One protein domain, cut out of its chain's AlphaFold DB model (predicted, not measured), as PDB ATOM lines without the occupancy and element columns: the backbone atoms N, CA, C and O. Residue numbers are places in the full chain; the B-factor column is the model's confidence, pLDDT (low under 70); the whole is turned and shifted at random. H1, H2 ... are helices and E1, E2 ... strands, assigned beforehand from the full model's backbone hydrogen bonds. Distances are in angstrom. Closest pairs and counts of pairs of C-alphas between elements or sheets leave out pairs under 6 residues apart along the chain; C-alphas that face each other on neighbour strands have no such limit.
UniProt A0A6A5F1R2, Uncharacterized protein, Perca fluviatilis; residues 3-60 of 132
ATOM      1  N   VAL A   3      31.738   0.912  29.989       89.62
ATOM      2  CA  VAL A   3      32.837   0.031  29.572       89.62
ATOM      3  C   VAL A   3      32.253  -1.236  28.955       89.62
ATOM      4  O   VAL A   3      31.403  -1.884  29.561       89.62
ATOM      5  N   VAL A   4      32.709  -1.569  27.751       88.81
ATOM      6  CA  VAL A   4      32.283  -2.758  26.998       88.81
ATOM      7  C   VAL A   4      33.267  -3.909  27.193       88.81
ATOM      8  O   VAL A   4      32.854  -5.064  27.243       88.81
ATOM      9  N   GLY A   5      34.561  -3.613  27.333       89.94
ATOM     10  CA  GLY A   5      35.581  -4.632  27.558       89.94
ATOM     11  C   GLY A   5      37.003  -4.087  27.494       89.94
ATOM     12  O   GLY A   5      37.214  -2.895  27.280       89.94
ATOM     13  N   VAL A   6      37.969  -4.982  27.673       87.88
ATOM     14  CA  VAL A   6      39.403  -4.706  27.540       87.88
ATOM     15  C   VAL A   6      39.940  -5.551  26.393       87.88
ATOM     16  O   VAL A   6      39.571  -6.716  26.254       87.88
ATOM     17  N   VAL A   7      40.781  -4.951  25.560       85.81
ATOM     18  CA  VAL A   7      41.463  -5.618  24.452       85.81
ATOM     19  C   VAL A   7      42.948  -5.652  24.761       85.81
ATOM     20  O   VAL A   7      43.542  -4.614  25.046       85.81
ATOM     21  N   GLU A   8      43.536  -6.840  24.691       82.94
ATOM     22  CA  GLU A   8      44.958  -7.068  24.944       82.94
ATOM     23  C   GLU A   8      45.681  -7.466  23.652       82.94
ATOM     24  O   GLU A   8      45.065  -7.963  22.705       82.94
ATOM     25  N   GLY A   9      47.000  -7.260  23.610       69.75
ATOM     26  CA  GLY A   9      47.846  -7.721  22.504       69.75
ATOM     27  C   GLY A   9      47.978  -6.747  21.331       69.75
ATOM     28  O   GLY A   9      48.308  -7.166  20.219       69.75
ATOM     29  N   ILE A  10      47.753  -5.447  21.549       71.06
ATOM     30  CA  ILE A  10      48.074  -4.428  20.546       71.06
ATOM     31  C   ILE A  10      49.564  -4.072  20.675       71.06
ATOM     32  O   ILE A  10      50.005  -3.687  21.752       71.06
ATOM     33  N   PRO A  11      50.365  -4.110  19.593       64.00
ATOM     34  CA  PRO A  11      51.828  -3.952  19.646       64.00
ATOM     35  C   PRO A  11      52.339  -2.581  20.142       64.00
ATOM     36  O   PRO A  11      53.543  -2.342  20.144       64.00
ATOM     37  N   ARG A  12      51.446  -1.660  20.524       63.69
ATOM     38  CA  ARG A  12      51.764  -0.333  21.080       63.69
ATOM     39  C   ARG A  12      51.093  -0.033  22.421       63.69
ATOM     40  O   ARG A  12      51.351   1.027  22.974       63.69
ATOM     41  N   CYS A  13      50.211  -0.902  22.900       67.12
ATOM     42  CA  CYS A  13      49.476  -0.699  24.140       67.12
ATOM     43  C   CYS A  13      49.046  -2.066  24.677       67.12
ATOM     44  O   CYS A  13      48.354  -2.811  23.980       67.12
ATOM     45  N   ASP A  14      49.465  -2.390  25.898       72.06
ATOM     46  CA  ASP A  14      49.227  -3.711  26.486       72.06
ATOM     47  C   ASP A  14      47.735  -3.962  26.735       72.06
ATOM     48  O   ASP A  14      47.255  -5.078  26.526       72.06
ATOM     49  N   GLN A  15      46.992  -2.917  27.123       82.69
ATOM     50  CA  GLN A  15      45.564  -2.981  27.424       82.69
ATOM     51  C   GLN A  15      44.828  -1.745  26.907       82.69
ATOM     52  O   GLN A  15      45.107  -0.619  27.314       82.69
ATOM     53  N   LEU A  16      43.833  -1.968  26.051       87.81
ATOM     54  CA  LEU A  16      42.963  -0.931  25.511       87.81
ATOM     55  C   LEU A  16      41.549  -1.108  26.070       87.81
ATOM     56  O   LEU A  16      40.901  -2.130  25.834       87.81
ATOM     57  N   VAL A  17      41.045  -0.113  26.798       89.62
ATOM     58  CA  VAL A  17      39.697  -0.175  27.381       89.62
ATOM     59  C   VAL A  17      38.682   0.348  26.374       89.62
ATOM     60  O   VAL A  17      38.693   1.528  26.025       89.62
ATOM     61  N   LEU A  18      37.778  -0.519  25.922       91.12
ATOM     62  CA  LEU A  18      36.681  -0.156  25.035       91.12
ATOM     63  C   LEU A  18      35.496   0.372  25.830       91.12
ATOM     64  O   LEU A  18      35.010  -0.259  26.772       91.12
ATOM     65  N   MET A  19      34.993   1.521  25.402       91.88
ATOM     66  CA  MET A  19      33.872   2.208  26.017       91.88
ATOM     67  C   MET A  19      32.885   2.675  24.955       91.88
ATOM     68  O   MET A  19      33.261   2.979  23.827       91.88
ATOM     69  N   THR A  20      31.617   2.781  25.322       91.31
ATOM     70  CA  THR A  20      30.577   3.383  24.485       91.31
ATOM     71  C   THR A  20      29.902   4.530  25.213       91.31
ATOM     72  O   THR A  20      29.695   4.469  26.432       91.31
ATOM     73  N   CYS A  21      29.517   5.571  24.477       82.88
ATOM     74  CA  CYS A  21      28.646   6.612  25.012       82.88
ATOM     75  C   CYS A  21      27.180   6.300  24.677       82.88
ATOM     76  O   CYS A  21      26.848   5.850  23.581       82.88
ATOM     77  N   CYS A  22      26.287   6.498  25.649       78.81
ATOM     78  CA  CYS A  22      24.866   6.181  25.493       78.81
ATOM     79  C   CYS A  22      24.153   7.144  24.532       78.81
ATOM     80  O   CYS A  22      23.138   6.777  23.943       78.81
ATOM     81  N   GLU A  23      24.675   8.363  24.395       84.12
ATOM     82  CA  GLU A  23      24.067   9.453  23.629       84.12
ATOM     83  C   GLU A  23      24.298   9.295  22.122       84.12
ATOM     84  O   GLU A  23      23.368   9.454  21.336       84.12
ATOM     85  N   ASP A  24      25.516   8.934  21.719       84.62
ATOM     86  CA  ASP A  24      25.924   8.845  20.311       84.62
ATOM     87  C   ASP A  24      26.143   7.403  19.818       84.62
ATOM     88  O   ASP A  24      26.277   7.182  18.614       84.62
ATOM     89  N   ARG A  25      26.150   6.420  20.732       85.50
ATOM     90  CA  ARG A  25      26.440   4.995  20.478       85.50
ATOM     91  C   ARG A  25      27.792   4.743  19.800       85.50
ATOM     92  O   ARG A  25      28.004   3.655  19.256       85.50
ATOM     93  N   GLN A  26      28.701   5.711  19.855       90.50
ATOM     94  CA  GLN A  26      30.048   5.596  19.318       90.50
ATOM     95  C   GLN A  26      30.921   4.731  20.222       90.50
ATOM     96  O   GLN A  26      30.663   4.593  21.423       90.50
ATOM     97  N   VAL A  27      31.958   4.133  19.632       90.31
ATOM     98  CA  VAL A  27      32.915   3.284  20.338       90.31
ATOM     99  C   VAL A  27      34.232   4.023  20.482       90.31
ATOM    100  O   VAL A  27      34.883   4.388  19.498       90.31
ATOM    101  N   TYR A  28      34.644   4.168  21.728       90.75
ATOM    102  CA  TYR A  28      35.889   4.783  22.132       90.75
ATOM    103  C   TYR A  28      36.832   3.745  22.719       90.75
ATOM    104  O   TYR A  28      36.398   2.753  23.302       90.75
ATOM    105  N   ALA A  29      38.125   3.991  22.583       90.56
ATOM    106  CA  ALA A  29      39.165   3.128  23.094       90.56
ATOM    107  C   ALA A  29      40.197   3.952  23.856       90.56
ATOM    108  O   ALA A  29      40.753   4.907  23.316       90.56
ATOM    109  N   TYR A  30      40.418   3.610  25.117       88.44
ATOM    110  CA  TYR A  30      41.326   4.325  26.000       88.44
ATOM    111  C   TYR A  30      42.624   3.539  26.175       88.44
ATOM    112  O   TYR A  30      42.577   2.385  26.600       88.44
ATOM    113  N   ASP A  31      43.753   4.161  25.834       86.19
ATOM    114  CA  ASP A  31      45.093   3.547  25.823       86.19
ATOM    115  C   ASP A  31      45.926   3.841  27.089       86.19
ATOM    116  O   ASP A  31      47.106   3.506  27.147       86.19
ATOM    117  N   GLY A  32      45.319   4.471  28.102       80.31
ATOM    118  CA  GLY A  32      45.990   4.925  29.327       80.31
ATOM    119  C   GLY A  32      46.378   6.406  29.314       80.31
ATOM    120  O   GLY A  32      46.533   7.002  30.378       80.31
ATOM    121  N   GLU A  33      46.444   7.039  28.142       78.94
ATOM    122  CA  GLU A  33      46.757   8.467  28.009       78.94
ATOM    123  C   GLU A  33      45.654   9.231  27.270       78.94
ATOM    124  O   GLU A  33      45.206  10.291  27.719       78.94
ATOM    125  N   LYS A  34      45.192   8.687  26.144       84.25
ATOM    126  CA  LYS A  34      44.254   9.312  25.217       84.25
ATOM    127  C   LYS A  34      43.048   8.418  24.975       84.25
ATOM    128  O   LYS A  34      43.110   7.189  24.978       84.25
ATOM    129  N   LEU A  35      41.921   9.067  24.722       87.62
ATOM    130  CA  LEU A  35      40.699   8.409  24.287       87.62
ATOM    131  C   LEU A  35      40.597   8.506  22.765       87.62
ATOM    132  O   LEU A  35      40.576   9.603  22.218       87.62
ATOM    133  N   HIS A  36      40.506   7.380  22.071       88.75
ATOM    134  CA  HIS A  36      40.442   7.310  20.612       88.75
ATOM    135  C   HIS A  36      39.047   6.916  20.150       88.75
ATOM    136  O   HIS A  36      38.496   5.932  20.630       88.75
ATOM    137  N   LEU A  37      38.478   7.632  19.184       89.88
ATOM    138  CA  LEU A  37      37.266   7.190  18.494       89.88
ATOM    139  C   LEU A  37      37.638   6.098  17.480       89.88
ATOM    140  O   LEU A  37      38.254   6.392  16.452       89.88
ATOM    141  N   VAL A  38      37.266   4.850  17.770       89.06
ATOM    142  CA  VAL A  38      37.679   3.670  16.986       89.06
ATOM    143  C   VAL A  38      36.588   3.135  16.064       89.06
ATOM    144  O   VAL A  38      36.903   2.512  15.053       89.06
ATOM    145  N   ALA A  39      35.315   3.397  16.375       89.31
ATOM    146  CA  ALA A  39      34.198   3.091  15.485       89.31
ATOM    147  C   ALA A  39      32.999   4.009  15.756       89.31
ATOM    148  O   ALA A  39      32.780   4.460  16.880       89.31
ATOM    149  N   SER A  40      32.183   4.251  14.728       87.88
ATOM    150  CA  SER A  40      30.948   5.038  14.869       87.88
ATOM    151  C   SER A  40      29.821   4.272  15.570       87.88
ATOM    152  O   SER A  40      28.887   4.885  16.076       87.88
ATOM    153  N   SER A  41      29.900   2.938  15.601       88.06
ATOM    154  CA  SER A  41      28.947   2.059  16.279       88.06
ATOM    155  C   SER A  41      29.563   0.692  16.582       88.06
ATOM    156  O   SER A  41      30.547   0.284  15.960       88.06
ATOM    157  N   LEU A  42      28.943  -0.064  17.494       86.19
ATOM    158  CA  LEU A  42      29.330  -1.452  17.784       86.19
ATOM    159  C   LEU A  42      29.159  -2.391  16.579       86.19
ATOM    160  O   LEU A  42      29.862  -3.393  16.483       86.19
ATOM    161  N   GLN A  43      28.234  -2.084  15.667       87.88
ATOM    162  CA  GLN A  43      28.057  -2.870  14.447       87.88
ATOM    163  C   GLN A  43      29.252  -2.683  13.512       87.88
ATOM    164  O   GLN A  43      29.860  -3.664  13.101       87.88
ATOM    165  N   GLN A  44      29.667  -1.434  13.290       88.38
ATOM    166  CA  GLN A  44      30.869  -1.151  12.510       88.38
ATOM    167  C   GLN A  44      32.117  -1.789  13.133       88.38
ATOM    168  O   GLN A  44      32.949  -2.338  12.420       88.38
ATOM    169  N   LEU A  45      32.229  -1.761  14.465       87.69
ATOM    170  CA  LEU A  45      33.324  -2.413  15.182       87.69
ATOM    171  C   LEU A  45      33.386  -3.923  14.909       87.69
ATOM    172  O   LEU A  45      34.472  -4.488  14.817       87.69
ATOM    173  N   ARG A  46      32.228  -4.582  14.790       86.06
ATOM    174  CA  ARG A  46      32.141  -6.011  14.470       86.06
ATOM    175  C   ARG A  46      32.555  -6.294  13.028       86.06
ATOM    176  O   ARG A  46      33.250  -7.275  12.795       86.06
ATOM    177  N   ASP A  47      32.112  -5.457  12.097       89.19
ATOM    178  CA  ASP A  47      32.278  -5.698  10.663       89.19
ATOM    179  C   ASP A  47      33.683  -5.310  10.167       89.19
ATOM    180  O   ASP A  47      34.274  -6.014   9.352       89.19
ATOM    181  N   GLU A  48      34.239  -4.206  10.675       85.88
ATOM    182  CA  GLU A  48      35.524  -3.642  10.232       85.88
ATOM    183  C   GLU A  48      36.667  -3.832  11.245       85.88
ATOM    184  O   GLU A  48      37.832  -3.604  10.910       85.88
ATOM    185  N   GLY A  49      36.360  -4.244  12.477       84.06
ATOM    186  CA  GLY A  49      37.328  -4.348  13.567       84.06
ATOM    187  C   GLY A  49      37.682  -3.002  14.214       84.06
ATOM    188  O   GLY A  49      37.129  -1.947  13.899       84.06
ATOM    189  N   ILE A  50      38.624  -3.040  15.161       82.19
ATOM    190  CA  ILE A  50      39.136  -1.842  15.841       82.19
ATOM    191  C   ILE A  50      40.136  -1.146  14.920       82.19
ATOM    192  O   ILE A  50      41.213  -1.677  14.646       82.19
ATOM    193  N   LYS A  51      39.824   0.080  14.493       81.19
ATOM    194  CA  LYS A  51      40.798   0.945  13.819       81.19
ATOM    195  C   LYS A  51      41.597   1.711  14.866       81.19
ATOM    196  O   LYS A  51      41.082   2.648  15.471       81.19
ATOM    197  N   TYR A  52      42.840   1.283  15.087       75.75
ATOM    198  CA  TYR A  52      43.755   1.900  16.045       75.75
ATOM    199  C   TYR A  52      45.073   2.340  15.380       75.75
ATOM    200  O   TYR A  52      45.687   1.526  14.683       75.75
ATOM    201  N   PRO A  53      45.561   3.576  15.626       77.31
ATOM    202  CA  PRO A  53      44.913   4.654  16.388       77.31
ATOM    203  C   PRO A  53      43.625   5.160  15.715       77.31
ATOM    204  O   PRO A  53      43.428   4.980  14.513       77.31
ATOM    205  N   GLY A  54      42.726   5.743  16.513       77.94
ATOM    206  CA  GLY A  54      41.428   6.228  16.036       77.94
ATOM    207  C   GLY A  54      41.542   7.452  15.125       77.94
ATOM    208  O   GLY A  54      42.580   8.104  15.053       77.94
ATOM    209  N   SER A  55      40.450   7.798  14.436       77.31
ATOM    210  CA  SER A  55      40.411   8.971  13.541       77.31
ATOM    211  C   SER A  55      40.439  10.304  14.295       77.31
ATOM    212  O   SER A  55      40.852  11.325  13.749       77.31
ATOM    213  N   LYS A  56      39.983  10.288  15.549       82.50
ATOM    214  CA  LYS A  56      40.028  11.402  16.492       82.50
ATOM    215  C   LYS A  56      40.526  10.890  17.831       82.50
ATOM    216  O   LYS A  56      40.089   9.827  18.279       82.50
ATOM    217  N   SER A  57      41.373  11.680  18.475       83.62
ATOM    218  CA  SER A  57      41.895  11.399  19.808       83.62
ATOM    219  C   SER A  57      41.594  12.574  20.735       83.62
ATOM    220  O   SER A  57      41.662  13.730  20.323       83.62
ATOM    221  N   TYR A  58      41.263  12.271  21.983       81.25
ATOM    222  CA  TYR A  58      40.927  13.233  23.024       81.25
ATOM    223  C   TYR A  58      41.908  13.074  24.188       81.25
ATOM    224  O   TYR A  58      42.189  11.954  24.620       81.25
ATOM    225  N   TYR A  59      42.427  14.196  24.681       78.62
ATOM    226  CA  TYR A  59      43.374  14.245  25.795       78.62
ATOM    227  C   TYR A  59      42.651  14.265  27.142       78.62
ATOM    228  O   TYR A  59      41.538  14.784  27.257       78.62
ATOM    229  N   ASN A  60      43.297  13.713  28.171       70.19
ATOM    230  CA  ASN A  60      42.758  13.666  29.525       70.19
ATOM    231  C   ASN A  60      42.803  15.046  30.200       70.19
ATOM    232  O   ASN A  60      43.742  15.362  30.924       70.19
TER     233      ASN A  60
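This is residues 3 to 60 of the 132 residues of an uncharacterized protein of Perca fluviatilis (UniProt A0A6A5F1R2). This is one strongly twisted antiparallel sheet of five strands, with a single short helix, H1, that grazes it by the start of E3 and the end of E4. The first four strands go back and forth side by side as a meander, each strand the antiparallel neighbour of the one before; the chain then makes H1 and returns to lay E5 beside E4 as the last strand. The printed part has 58 residues, with E1, E2, E3, E4, H1 and E5 along the chain, the sheet order E1 - E2 - E3 - E4 - E5, and the class mostly strand. It is compact and rounded, with a radius of gyration of the C-alphas of 10.4 A and spans of 26 by 25 by 20 A.

Find C-alpha 3 at (32.837, 0.031, 29.572); from there E1 runs through residues 3 to 10, 18.3 A. E2, residues 13 to 20, covers 19.3 A and ends at C-alpha 20, (30.577, 3.383, 24.485). Next come E3, residues 27 to 30, 10.2 A, and E4, residues 34 to 39, 15.3 A. H1 is residues 42 to 48, 10.0 A. E5, residues 56 to 59, covers 10.3 A and ends at C-alpha 59, (43.374, 14.245, 25.795).

Begin at E3, whose centre is nearest to the mean of the C-alphas, 2.5 A. On one side of it is E2, antiparallel at 145 degrees; look for N 19 and O 28, 2.8 A apart. E1 and E2 form a hairpin, antiparallel at 155 degrees, with N 7 and O 16 at 2.8 A. On the other side of E3 is E4, a hairpin with it at 152 degrees; N 29 and O 36 are 2.8 A apart. E4 and E5 are antiparallel at 156 degrees, with N 58 and O 35 at 2.8 A. E1 and E5 are the edge strands, and they are apart. H1 is on the sheet but only grazes it, with its residues 42 to 48. Its closest C-alphas to E4 are Leu 45 and Ala 39, 5.6 A; to E3, Leu 42 and Val 27, 6.5 A. In H1 every O i to N i+4 pair is within hydrogen-bond range.

Look for the two C-alphas farthest apart, those of Pro 11 and Glu 23, at 31.1 A. The printed part has no cut, and no link is long; the link from H1 to E5, with 7 residues, is short. The mean pLDDT of the printed part is 83.6, and it falls under 70 at residue 9 and residues 11 to 13.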